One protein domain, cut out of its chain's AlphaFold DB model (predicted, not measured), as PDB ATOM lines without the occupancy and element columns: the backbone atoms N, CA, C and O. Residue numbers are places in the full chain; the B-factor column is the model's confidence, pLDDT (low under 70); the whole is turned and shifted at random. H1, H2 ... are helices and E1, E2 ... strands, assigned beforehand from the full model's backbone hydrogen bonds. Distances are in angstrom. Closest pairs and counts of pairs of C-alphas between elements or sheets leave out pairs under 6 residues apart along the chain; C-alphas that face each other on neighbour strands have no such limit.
ATOM      1  N   THR A   2      52.992 183.322  71.516       73.50
ATOM      2  CA  THR A   2      52.109 182.548  70.634       73.50
ATOM      3  C   THR A   2      51.025 181.885  71.484       73.50
ATOM      4  O   THR A   2      51.270 181.528  72.628       73.50
ATOM      5  N   LYS A   3      49.811 181.700  70.948       72.38
ATOM      6  CA  LYS A   3      48.687 181.096  71.698       72.38
ATOM      7  C   LYS A   3      49.034 179.728  72.309       72.38
ATOM      8  O   LYS A   3      48.561 179.402  73.389       72.38
ATOM      9  N   LYS A   4      49.901 178.965  71.634       76.94
ATOM     10  CA  LYS A   4      50.391 177.662  72.103       76.94
ATOM     11  C   LYS A   4      51.165 177.759  73.419       76.94
ATOM     12  O   LYS A   4      50.929 176.942  74.295       76.94
ATOM     13  N   SER A   5      52.000 178.789  73.595       88.69
ATOM     14  CA  SER A   5      52.825 178.903  74.804       88.69
ATOM     15  C   SER A   5      51.999 179.183  76.059       88.69
ATOM     16  O   SER A   5      52.393 178.793  77.147       88.69
ATOM     17  N   VAL A   6      50.861 179.871  75.918       88.50
ATOM     18  CA  VAL A   6      49.993 180.193  77.060       88.50
ATOM     19  C   VAL A   6      49.252 178.946  77.534       88.50
ATOM     20  O   VAL A   6      49.261 178.661  78.721       88.50
ATOM     21  N   LEU A   7      48.676 178.166  76.616       89.88
ATOM     22  CA  LEU A   7      47.987 176.918  76.966       89.88
ATOM     23  C   LEU A   7      48.940 175.897  77.602       89.88
ATOM     24  O   LEU A   7      48.592 175.282  78.602       89.88
ATOM     25  N   GLU A   8      50.156 175.762  77.070       92.75
ATOM     26  CA  GLU A   8      51.189 174.900  77.662       92.75
ATOM     27  C   GLU A   8      51.529 175.334  79.094       92.75
ATOM     28  O   GLU A   8      51.553 174.500  79.998       92.75
ATOM     29  N   GLN A   9      51.697 176.641  79.323       92.31
ATOM     30  CA  GLN A   9      51.942 177.191  80.655       92.31
ATOM     31  C   GLN A   9      50.768 176.945  81.618       92.31
ATOM     32  O   GLN A   9      50.987 176.710  82.804       92.31
ATOM     33  N   MET A  10      49.527 176.993  81.128       94.44
ATOM     34  CA  MET A  10      48.338 176.715  81.938       94.44
ATOM     35  C   MET A  10      48.298 175.254  82.383       94.44
ATOM     36  O   MET A  10      48.132 174.985  83.572       94.44
ATOM     37  N   VAL A  11      48.534 174.320  81.461       95.31
ATOM     38  CA  VAL A  11      48.586 172.885  81.772       95.31
ATOM     39  C   VAL A  11      49.734 172.571  82.736       95.31
ATOM     40  O   VAL A  11      49.546 171.809  83.682       95.31
ATOM     41  N   GLU A  12      50.903 173.194  82.559       96.06
ATOM     42  CA  GLU A  12      52.050 173.042  83.469       96.06
ATOM     43  C   GLU A  12      51.731 173.515  84.899       96.06
ATOM     44  O   GLU A  12      52.192 172.924  85.873       96.06
ATOM     45  N   GLN A  13      50.889 174.542  85.036       95.81
ATOM     46  CA  GLN A  13      50.406 175.051  86.323       95.81
ATOM     47  C   GLN A  13      49.222 174.253  86.894       95.81
ATOM     48  O   GLN A  13      48.715 174.595  87.963       95.81
ATOM     49  N   GLY A  14      48.776 173.196  86.210       96.94
ATOM     50  CA  GLY A  14      47.619 172.398  86.611       96.94
ATOM     51  C   GLY A  14      46.277 173.101  86.396       96.94
ATOM     52  O   GLY A  14      45.284 172.716  87.012       96.94
ATOM     53  N   LEU A  15      46.228 174.128  85.547       97.06
ATOM     54  CA  LEU A  15      44.998 174.818  85.154       97.06
ATOM     55  C   LEU A  15      44.274 174.049  84.039       97.06
ATOM     56  O   LEU A  15      44.852 173.171  83.395       97.06
ATOM     57  N   SER A  16      43.000 174.373  83.813       96.06
ATOM     58  CA  SER A  16      42.207 173.737  82.756       96.06
ATOM     59  C   SER A  16      42.612 174.229  81.362       96.06
ATOM     60  O   SER A  16      42.922 175.404  81.165       96.06
ATOM     61  N   ASP A  17      42.567 173.323  80.383       95.00
ATOM     62  CA  ASP A  17      42.736 173.603  78.955       95.00
ATOM     63  C   ASP A  17      41.403 173.866  78.222       95.00
ATOM     64  O   ASP A  17      41.401 174.311  77.071       95.00
ATOM     65  N   ASN A  18      40.263 173.630  78.884       93.19
ATOM     66  CA  ASN A  18      38.923 173.831  78.338       93.19
ATOM     67  C   ASN A  18      38.382 175.205  78.722       93.19
ATOM     68  O   ASN A  18      37.712 175.379  79.745       93.19
ATOM     69  N   ILE A  19      38.682 176.178  77.868       94.50
ATOM     70  CA  ILE A  19      38.319 177.578  78.064       94.50
ATOM     71  C   ILE A  19      37.618 178.078  76.813       94.50
ATOM     72  O   ILE A  19      38.151 177.984  75.705       94.50
ATOM     73  N   THR A  20      36.445 178.663  77.006       94.25
ATOM     74  CA  THR A  20      35.715 179.376  75.965       94.25
ATOM     75  C   THR A  20      35.611 180.837  76.368       94.25
ATOM     76  O   THR A  20      35.167 181.159  77.464       94.25
ATOM     77  N   VAL A  21      36.049 181.732  75.483       92.81
ATOM     78  CA  VAL A  21      35.908 183.179  75.672       92.81
ATOM     79  C   VAL A  21      34.991 183.701  74.581       92.81
ATOM     80  O   VAL A  21      35.330 183.619  73.397       92.81
ATOM     81  N   THR A  22      33.836 184.226  74.974       94.38
ATOM     82  CA  THR A  22      32.864 184.851  74.073       94.38
ATOM     83  C   THR A  22      32.836 186.361  74.279       94.38
ATOM     84  O   THR A  22      33.246 186.906  75.308       94.38
ATOM     85  N   THR A  23      32.407 187.076  73.244       92.44
ATOM     86  CA  THR A  23      32.236 188.530  73.264       92.44
ATOM     87  C   THR A  23      30.861 188.824  72.695       92.44
ATOM     88  O   THR A  23      30.687 188.817  71.478       92.44
ATOM     89  N   ASP A  24      29.890 189.040  73.578       82.75
ATOM     90  CA  ASP A  24      28.492 189.228  73.175       82.75
ATOM     91  C   ASP A  24      28.199 190.689  72.814       82.75
ATOM     92  O   ASP A  24      27.511 190.978  71.836       82.75
ATOM     93  N   GLN A  25      28.744 191.635  73.584       81.19
ATOM     94  CA  GLN A  25      28.608 193.075  73.360       81.19
ATOM     95  C   GLN A  25      29.938 193.743  73.673       81.19
ATOM     96  O   GLN A  25      30.540 193.429  74.686       81.19
ATOM     97  N   VAL A  26      30.421 194.673  72.847       80.56
ATOM     98  CA  VAL A  26      31.641 195.427  73.180       80.56
ATOM     99  C   VAL A  26      31.300 196.422  74.297       80.56
ATOM    100  O   VAL A  26      30.376 197.212  74.087       80.56
ATOM    101  N   PRO A  27      32.005 196.442  75.452       84.81
ATOM    102  CA  PRO A  27      33.275 195.776  75.801       84.81
ATOM    103  C   PRO A  27      33.152 194.690  76.904       84.81
ATOM    104  O   PRO A  27      33.904 194.699  77.878       84.81
ATOM    105  N   LEU A  28      32.195 193.773  76.787       91.75
ATOM    106  CA  LEU A  28      31.915 192.685  77.725       91.75
ATOM    107  C   LEU A  28      32.430 191.340  77.187       91.75
ATOM    108  O   LEU A  28      32.142 190.948  76.055       91.75
ATOM    109  N   PHE A  29      33.175 190.629  78.031       91.75
ATOM    110  CA  PHE A  29      33.693 189.290  77.758       91.75
ATOM    111  C   PHE A  29      33.044 188.299  78.716       91.75
ATOM    112  O   PHE A  29      33.032 188.548  79.922       91.75
ATOM    113  N   ALA A  30      32.550 187.180  78.191       93.94
ATOM    114  CA  ALA A  30      32.146 186.045  79.010       93.94
ATOM    115  C   ALA A  30      33.241 184.978  78.930       93.94
ATOM    116  O   ALA A  30      33.752 184.672  77.848       93.94
ATOM    117  N   ILE A  31      33.647 184.459  80.086       93.25
ATOM    118  CA  ILE A  31      34.696 183.449  80.202       93.25
ATOM    119  C   ILE A  31      34.053 182.220  80.826       93.25
ATOM    120  O   ILE A  31      33.681 182.239  81.996       93.25
ATOM    121  N   GLU A  32      33.940 181.158  80.044       93.75
ATOM    122  CA  GLU A  32      33.464 179.862  80.507       93.75
ATOM    123  C   GLU A  32      34.653 178.915  80.624       93.75
ATOM    124  O   GLU A  32      35.418 178.723  79.673       93.75
ATOM    125  N   VAL A  33      34.811 178.310  81.799       94.50
ATOM    126  CA  VAL A  33      35.879 177.347  82.068       94.50
ATOM    127  C   VAL A  33      35.281 176.064  82.610       94.50
ATOM    128  O   VAL A  33      34.443 176.086  83.508       94.50
ATOM    129  N   VAL A  34      35.761 174.933  82.097       94.94
ATOM    130  CA  VAL A  34      35.401 173.607  82.603       94.94
ATOM    131  C   VAL A  34      36.637 172.978  83.235       94.94
ATOM    132  O   VAL A  34      37.595 172.677  82.532       94.94
ATOM    133  N   GLY A  35      36.635 172.793  84.556       94.31
ATOM    134  CA  GLY A  35      37.708 172.122  85.301       94.31
ATOM    135  C   GLY A  35      37.295 170.745  85.823       94.31
ATOM    136  O   GLY A  35      36.110 170.416  85.875       94.31
ATOM    137  N   GLU A  36      38.274 169.942  86.245       93.50
ATOM    138  CA  GLU A  36      38.043 168.688  86.976       93.50
ATOM    139  C   GLU A  36      37.574 168.938  88.417       93.50
ATOM    140  O   GLU A  36      36.896 168.092  89.006       93.50
ATOM    141  N   SER A  37      37.914 170.105  88.972       93.50
ATOM    142  CA  SER A  37      37.456 170.570  90.278       93.50
ATOM    143  C   SER A  37      37.016 172.040  90.228       93.50
ATOM    144  O   SER A  37      37.472 172.789  89.353       93.50
ATOM    145  N   PRO A  38      36.158 172.482  91.168       93.31
ATOM    146  CA  PRO A  38      35.778 173.886  91.282       93.31
ATOM    147  C   PRO A  38      36.981 174.810  91.476       93.31
ATOM    148  O   PRO A  38      37.077 175.847  90.828       93.31
ATOM    149  N   GLU A  39      37.950 174.400  92.296       94.44
ATOM    150  CA  GLU A  39      39.156 175.184  92.568       94.44
ATOM    151  C   GLU A  39      39.996 175.367  91.302       94.44
ATOM    152  O   GLU A  39      40.499 176.461  91.047       94.44
ATOM    153  N   GLN A  40      40.120 174.315  90.485       95.62
ATOM    154  CA  GLN A  40      40.820 174.396  89.207       95.62
ATOM    155  C   GLN A  40      40.108 175.352  88.246       95.62
ATOM    156  O   GLN A  40      40.769 176.166  87.599       95.62
ATOM    157  N   ALA A  41      38.776 175.278  88.155       95.31
ATOM    158  CA  ALA A  41      37.988 176.161  87.298       95.31
ATOM    159  C   ALA A  41      38.162 177.632  87.710       95.31
ATOM    160  O   ALA A  41      38.548 178.455  86.879       95.31
ATOM    161  N   THR A  42      37.996 177.952  88.997       95.31
ATOM    162  CA  THR A  42      38.170 179.316  89.518       95.31
ATOM    163  C   THR A  42      39.603 179.822  89.333       95.31
ATOM    164  O   THR A  42      39.802 180.935  88.843       95.31
ATOM    165  N   ALA A  43      40.625 179.010  89.637       96.19
ATOM    166  CA  ALA A  43      42.026 179.394  89.433       96.19
ATOM    167  C   ALA A  43      42.331 179.692  87.955       96.19
ATOM    168  O   ALA A  43      43.055 180.634  87.629       96.19
ATOM    169  N   THR A  44      41.733 178.916  87.051       96.62
ATOM    170  CA  THR A  44      41.870 179.107  85.607       96.62
ATOM    171  C   THR A  44      41.188 180.401  85.153       96.62
ATOM    172  O   THR A  44      41.790 181.166  84.403       96.62
ATOM    173  N   VAL A  45      39.976 180.700  85.639       96.06
ATOM    174  CA  VAL A  45      39.284 181.972  85.354       96.06
ATOM    175  C   VAL A  45      40.134 183.157  85.808       96.06
ATOM    176  O   VAL A  45      40.379 184.068  85.020       96.06
ATOM    177  N   GLN A  46      40.655 183.125  87.037       95.44
ATOM    178  CA  GLN A  46      41.505 184.191  87.576       95.44
ATOM    179  C   GLN A  46      42.780 184.388  86.748       95.44
ATOM    180  O   GLN A  46      43.183 185.523  86.478       95.44
ATOM    181  N   PHE A  47      43.398 183.293  86.298       95.56
ATOM    182  CA  PHE A  47      44.555 183.350  85.409       95.56
ATOM    183  C   PHE A  47      44.217 184.038  84.078       95.56
ATOM    184  O   PHE A  47      44.943 184.935  83.643       95.56
ATOM    185  N   VAL A  48      43.094 183.672  83.450       94.75
ATOM    186  CA  VAL A  48      42.636 184.278  82.188       94.75
ATOM    187  C   VAL A  48      42.295 185.757  82.378       94.75
ATOM    188  O   VAL A  48      42.732 186.586  81.580       94.75
ATOM    189  N   GLN A  49      41.574 186.111  83.443       94.38
ATOM    190  CA  GLN A  49      41.239 187.500  83.770       94.38
ATOM    191  C   GLN A  49      42.497 188.359  83.927       94.38
ATOM    192  O   GLN A  49      42.578 189.447  83.352       94.38
ATOM    193  N   LYS A  50      43.500 187.855  84.657       94.31
ATOM    194  CA  LYS A  50      44.789 188.531  84.810       94.31
ATOM    195  C   LYS A  50      45.495 188.701  83.467       94.31
ATOM    196  O   LYS A  50      45.928 189.802  83.147       94.31
ATOM    197  N   GLY A  51      45.542 187.648  82.650       93.25
ATOM    198  CA  GLY A  51      46.139 187.712  81.315       93.25
ATOM    199  C   GLY A  51      45.469 188.743  80.400       93.25
ATOM    200  O   GLY A  51      46.157 189.435  79.651       93.25
ATOM    201  N   ILE A  52      44.142 188.892  80.478       93.00
ATOM    202  CA  ILE A  52      43.400 189.921  79.733       93.00
ATOM    203  C   ILE A  52      43.757 191.320  80.243       93.00
ATOM    204  O   ILE A  52      44.044 192.198  79.428       93.00
ATOM    205  N   ALA A  53      43.776 191.533  81.561       93.69
ATOM    206  CA  ALA A  53      44.142 192.821  82.151       93.69
ATOM    207  C   ALA A  53      45.573 193.237  81.762       93.69
ATOM    208  O   ALA A  53      45.775 194.347  81.264       93.69
ATOM    209  N   ASP A  54      46.535 192.317  81.880       94.75
ATOM    210  CA  ASP A  54      47.936 192.534  81.505       94.75
ATOM    211  C   ASP A  54      48.065 192.855  80.003       94.75
ATOM    212  O   ASP A  54      48.778 193.781  79.611       94.75
ATOM    213  N   ALA A  55      47.332 192.141  79.139       92.81
ATOM    214  CA  ALA A  55      47.337 192.385  77.696       92.81
ATOM    215  C   ALA A  55      46.732 193.749  77.323       92.81
ATOM    216  O   ALA A  55      47.248 194.432  76.432       92.81
ATOM    217  N   VAL A  56      45.655 194.162  77.998       94.06
ATOM    218  CA  VAL A  56      45.038 195.482  77.809       94.06
ATOM    219  C   VAL A  56      46.002 196.581  78.245       94.06
ATOM    220  O   VAL A  56      46.224 197.519  77.477       94.06
ATOM    221  N   GLN A  57      46.626 196.445  79.416       95.56
ATOM    222  CA  GLN A  57      47.614 197.402  79.908       95.56
ATOM    223  C   GLN A  57      48.799 197.522  78.942       95.56
ATOM    224  O   GLN A  57      49.104 198.618  78.472       95.56
ATOM    225  N   GLN A  58      49.410 196.398  78.556       95.56
ATOM    226  CA  GLN A  58      50.533 196.382  77.616       95.56
ATOM    227  C   GLN A  58      50.167 197.044  76.279       95.56
ATOM    228  O   GLN A  58      50.980 197.745  75.660       95.56
ATOM    229  N   ARG A  59      48.929 196.842  75.808       95.69
ATOM    230  CA  ARG A  59      48.441 197.470  74.578       95.69
ATOM    231  C   ARG A  59      48.306 198.982  74.731       95.69
ATOM    232  O   ARG A  59      48.691 199.698  73.809       95.69
ATOM    233  N   GLN A  60      47.797 199.466  75.860       96.31
ATOM    234  CA  GLN A  60      47.678 200.900  76.137       96.31
ATOM    235  C   GLN A  60      49.048 201.570  76.286       96.31
ATOM    236  O   GLN A  60      49.264 202.637  75.712       96.31
ATOM    237  N   GLU A  61      50.003 200.911  76.947       96.88
ATOM    238  CA  GLU A  61      51.393 201.374  77.056       96.88
ATOM    239  C   GLU A  61      52.049 201.502  75.674       96.88
ATOM    240  O   GLU A  61      52.658 202.521  75.350       96.88
ATOM    241  N   THR A  62      51.854 200.495  74.814       97.25
ATOM    242  CA  THR A  62      52.365 200.507  73.433       97.25
ATOM    243  C   THR A  62      51.774 201.660  72.617       97.25
ATOM    244  O   THR A  62      52.459 202.247  71.780       97.25
ATOM    245  N   LEU A  63      50.504 201.993  72.860       97.50
ATOM    246  CA  LEU A  63      49.797 203.080  72.185       97.50
ATOM    247  C   LEU A  63      50.038 204.456  72.823       97.50
ATOM    248  O   LEU A  63      49.616 205.452  72.243       97.50
ATOM    249  N   ARG A  64      50.736 204.523  73.968       97.25
ATOM    250  CA  ARG A  64      50.972 205.756  74.740       97.25
ATOM    251  C   ARG A  64      49.678 206.522  75.014       97.25
ATOM    252  O   ARG A  64      49.613 207.736  74.822       97.25
ATOM    253  N   VAL A  65      48.642 205.788  75.410       96.81
ATOM    254  CA  VAL A  65      47.349 206.368  75.784       96.81
ATOM    255  C   VAL A  65      47.571 207.363  76.927       96.81
ATOM    256  O   VAL A  65      48.330 207.075  77.852       96.81
ATOM    257  N   ALA A  66      46.961 208.546  76.840       97.06
ATOM    258  CA  ALA A  66      47.038 209.538  77.909       97.06
ATOM    259  C   ALA A  66      46.356 209.004  79.177       97.06
ATOM    260  O   ALA A  66      45.379 208.265  79.083       97.06
ATOM    261  N   ASP A  67      46.805 209.427  80.361       94.25
ATOM    262  CA  ASP A  67      46.251 208.943  81.637       94.25
ATOM    263  C   ASP A  67      44.737 209.193  81.780       94.25
ATOM    264  O   ASP A  67      44.042 208.464  82.488       94.25
ATOM    265  N   THR A  68      44.207 210.203  81.081       94.94
ATOM    266  CA  THR A  68      42.769 210.516  81.025       94.94
ATOM    267  C   THR A  68      41.954 209.518  80.208       94.94
ATOM    268  O   THR A  68      40.750 209.401  80.426       94.94
ATOM    269  N   ASP A  69      42.609 208.792  79.303       95.25
ATOM    270  CA  ASP A  69      41.983 207.939  78.290       95.25
ATOM    271  C   ASP A  69      42.250 206.444  78.558       95.25
ATOM    272  O   ASP A  69      41.908 205.582  77.745       95.25
ATOM    273  N   ILE A  70      42.856 206.117  79.706       94.31
ATOM    274  CA  ILE A  70      43.112 204.741  80.144       94.31
ATOM    275  C   ILE A  70      41.781 204.004  80.321       94.31
ATOM    276  O   ILE A  70      40.952 204.346  81.170       94.31
ATOM    277  N   ILE A  71      41.600 202.932  79.549       90.06
ATOM    278  CA  ILE A  71      40.445 202.044  79.687       90.06
ATOM    279  C   ILE A  71      40.707 201.126  80.879       90.06
ATOM    280  O   ILE A  71      41.670 200.356  80.879       90.06
ATOM    281  N   LYS A  72      39.833 201.186  81.885       91.50
ATOM    282  CA  LYS A  72      39.880 200.295  83.048       91.50
ATOM    283  C   LYS A  72      39.075 199.030  82.773       91.50
ATOM    284  O   LYS A  72      37.941 199.105  82.307       91.50
ATOM    285  N   THR A  73      39.640 197.876  83.103       91.56
ATOM    286  CA  THR A  73      38.919 196.600  83.117       91.56
ATOM    287  C   THR A  73      38.190 196.451  84.450       91.56
ATOM    288  O   THR A  73      38.829 196.507  85.502       91.56
ATOM    289  N   LEU A  74      36.869 196.267  84.420       92.94
ATOM    290  CA  LEU A  74      36.068 195.965  85.607       92.94
ATOM    291  C   LEU A  74      35.711 194.478  85.605       92.94
ATOM    292  O   LEU A  74      35.169 193.978  84.623       92.94
ATOM    293  N   GLN A  75      36.012 193.786  86.700       91.69
ATOM    294  CA  GLN A  75      35.549 192.418  86.919       91.69
ATOM    295  C   GLN A  75      34.100 192.473  87.406       91.69
ATOM    296  O   GLN A  75      33.806 193.149  88.390       91.69
ATOM    297  N   LEU A  76      33.201 191.811  86.677       92.56
ATOM    298  CA  LEU A  76      31.791 191.688  87.062       92.56
ATOM    299  C   LEU A  76      31.549 190.475  87.967       92.56
ATOM    300  O   LEU A  76      30.639 190.509  88.786       92.56
ATOM    301  N   ASP A  77      32.377 189.444  87.814       91.62
ATOM    302  CA  ASP A  77      32.326 188.177  88.537       91.62
ATOM    303  C   ASP A  77      33.767 187.719  88.827       91.62
ATOM    304  O   ASP A  77      34.666 187.879  87.990       91.62
ATOM    305  N   ASP A  78      33.997 187.194  90.028       88.81
ATOM    306  CA  ASP A  78      35.278 186.645  90.479       88.81
ATOM    307  C   ASP A  78      35.448 185.156  90.121       88.81
ATOM    308  O   ASP A  78      36.516 184.578  90.351       88.81
ATOM    309  N   GLY A  79      34.420 184.547  89.518       84.31
ATOM    310  CA  GLY A  79      34.388 183.129  89.178       84.31
ATOM    311  C   GLY A  79      34.165 182.236  90.400       84.31
ATOM    312  O   GLY A  79      34.556 181.065  90.379       84.31
ATOM    313  N   GLY A  80      33.597 182.787  91.480       84.62
ATOM    314  CA  GLY A  80      33.204 182.036  92.672       84.62
ATOM    315  C   GLY A  80      31.942 181.194  92.464       84.62
ATOM    316  O   GLY A  80      31.753 180.186  93.150       84.62
ATOM    317  N   GLU A  81      31.095 181.560  91.499       86.19
ATOM    318  CA  GLU A  81      29.905 180.790  91.137       86.19
ATOM    319  C   GLU A  81      30.262 179.655  90.167       86.19
ATOM    320  O   GLU A  81      30.228 179.793  88.947       86.19
ATOM    321  N   VAL A  82      30.614 178.492  90.724       85.62
ATOM    322  CA  VAL A  82      30.888 177.285  89.936       85.62
ATOM    323  C   VAL A  82      29.655 176.381  89.899       85.62
ATOM    324  O   VAL A  82      29.225 175.850  90.924       85.62
ATOM    325  N   GLU A  83      29.108 176.144  88.704       87.94
ATOM    326  CA  GLU A  83      28.061 175.137  88.495       87.94
ATOM    327  C   GLU A  83      28.688 173.734  88.392       87.94
ATOM    328  O   GLU A  83      29.286 173.363  87.378       87.94
ATOM    329  N   GLU A  84      28.544 172.915  89.438       83.31
ATOM    330  CA  GLU A  84      29.068 171.547  89.428       83.31
ATOM    331  C   GLU A  84      28.221 170.627  88.529       83.31
ATOM    332  O   GLU A  84      27.207 170.048  88.935       83.31
ATOM    333  N   LYS A  85      28.668 170.419  87.286       79.19
ATOM    334  CA  LYS A  85      28.067 169.430  86.378       79.19
ATOM    335  C   LYS A  85      28.617 168.038  86.660       79.19
ATOM    336  O   LYS A  85      29.529 167.547  85.995       79.19
ATOM    337  N   SER A  86      28.024 167.352  87.635       76.44
ATOM    338  CA  SER A  86      28.423 165.977  87.934       76.44
ATOM    339  C   SER A  86      28.011 165.011  86.806       76.44
ATOM    340  O   SER A  86      26.836 164.755  86.524       76.44
TER     341      SER A  86
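AT A GLANCE: This is residues 2 to 86 of the 250 residues of an uncharacterized protein of Actinoplanes italicus (UniProt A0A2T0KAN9). What shape do these atoms make? One long helix, H2, makes the long axis, with the hairpin E1 E2 packed beside its residues 40 to 52, mainly through E2, and the short helix H1 on another side; residues 64 to 86, with no named element, fold back along H2. What is it made of? The 85 printed residues hold two named helices and two named strands in the order H1, E1, E2, H2, a mixed class, with the sheet E1 - E2 antiparallel. How compact is it? It is elongated, 48 by 27 by 19 A, and only just loose, close to compact, with a radius of gyration of the C-alphas of 14.5 A.

HOW THE PARTS SIT: How does H1 stand to H2? H1, residues 3 to 12, is close to but not clearly touching H2, residues 38 to 63: their closest C-alphas, of Met 10 and Thr 44, are 7.8 A apart. They run opposite ways at a tilt of 36 degrees, only just steep. How do the strands pair? E1, residues 18 to 25, and E2, residues 28 to 34, form an antiparallel hairpin at 160 degrees, with N 20 and O 32 within hydrogen-bond range at 2.9 A. Which strand comes closer to H2? The closest C-alphas of E2 and H2, of Val 33 and Ala 41, are 5.8 A apart, while E1 and H2 are near each other, with 7 pairs of C-alphas within 10 A. What of the helix backbones? In H1 and H2 every O i to N i+4 pair is within hydrogen-bond range.

IN THESE COORDINATES: Where does H1 begin? C-alpha 3 is at (48.687, 181.096, 71.698), and H1 is 14.7 A long. How long are the others? E1 measures 22.4 A, E2 20.0 A and H2 37.6 A, ending with C-alpha 63 at (49.797, 203.080, 72.185).

THE WHOLE: How far does it reach? The two C-alphas farthest apart, of Ala 66 and Ser 86, are 48.4 A apart. Are there cuts or weak places? The printed part has no cut, the links H1 to E1, E1 to E2 and E2 to H2 are tight, and no printed residue has a pLDDT under 70.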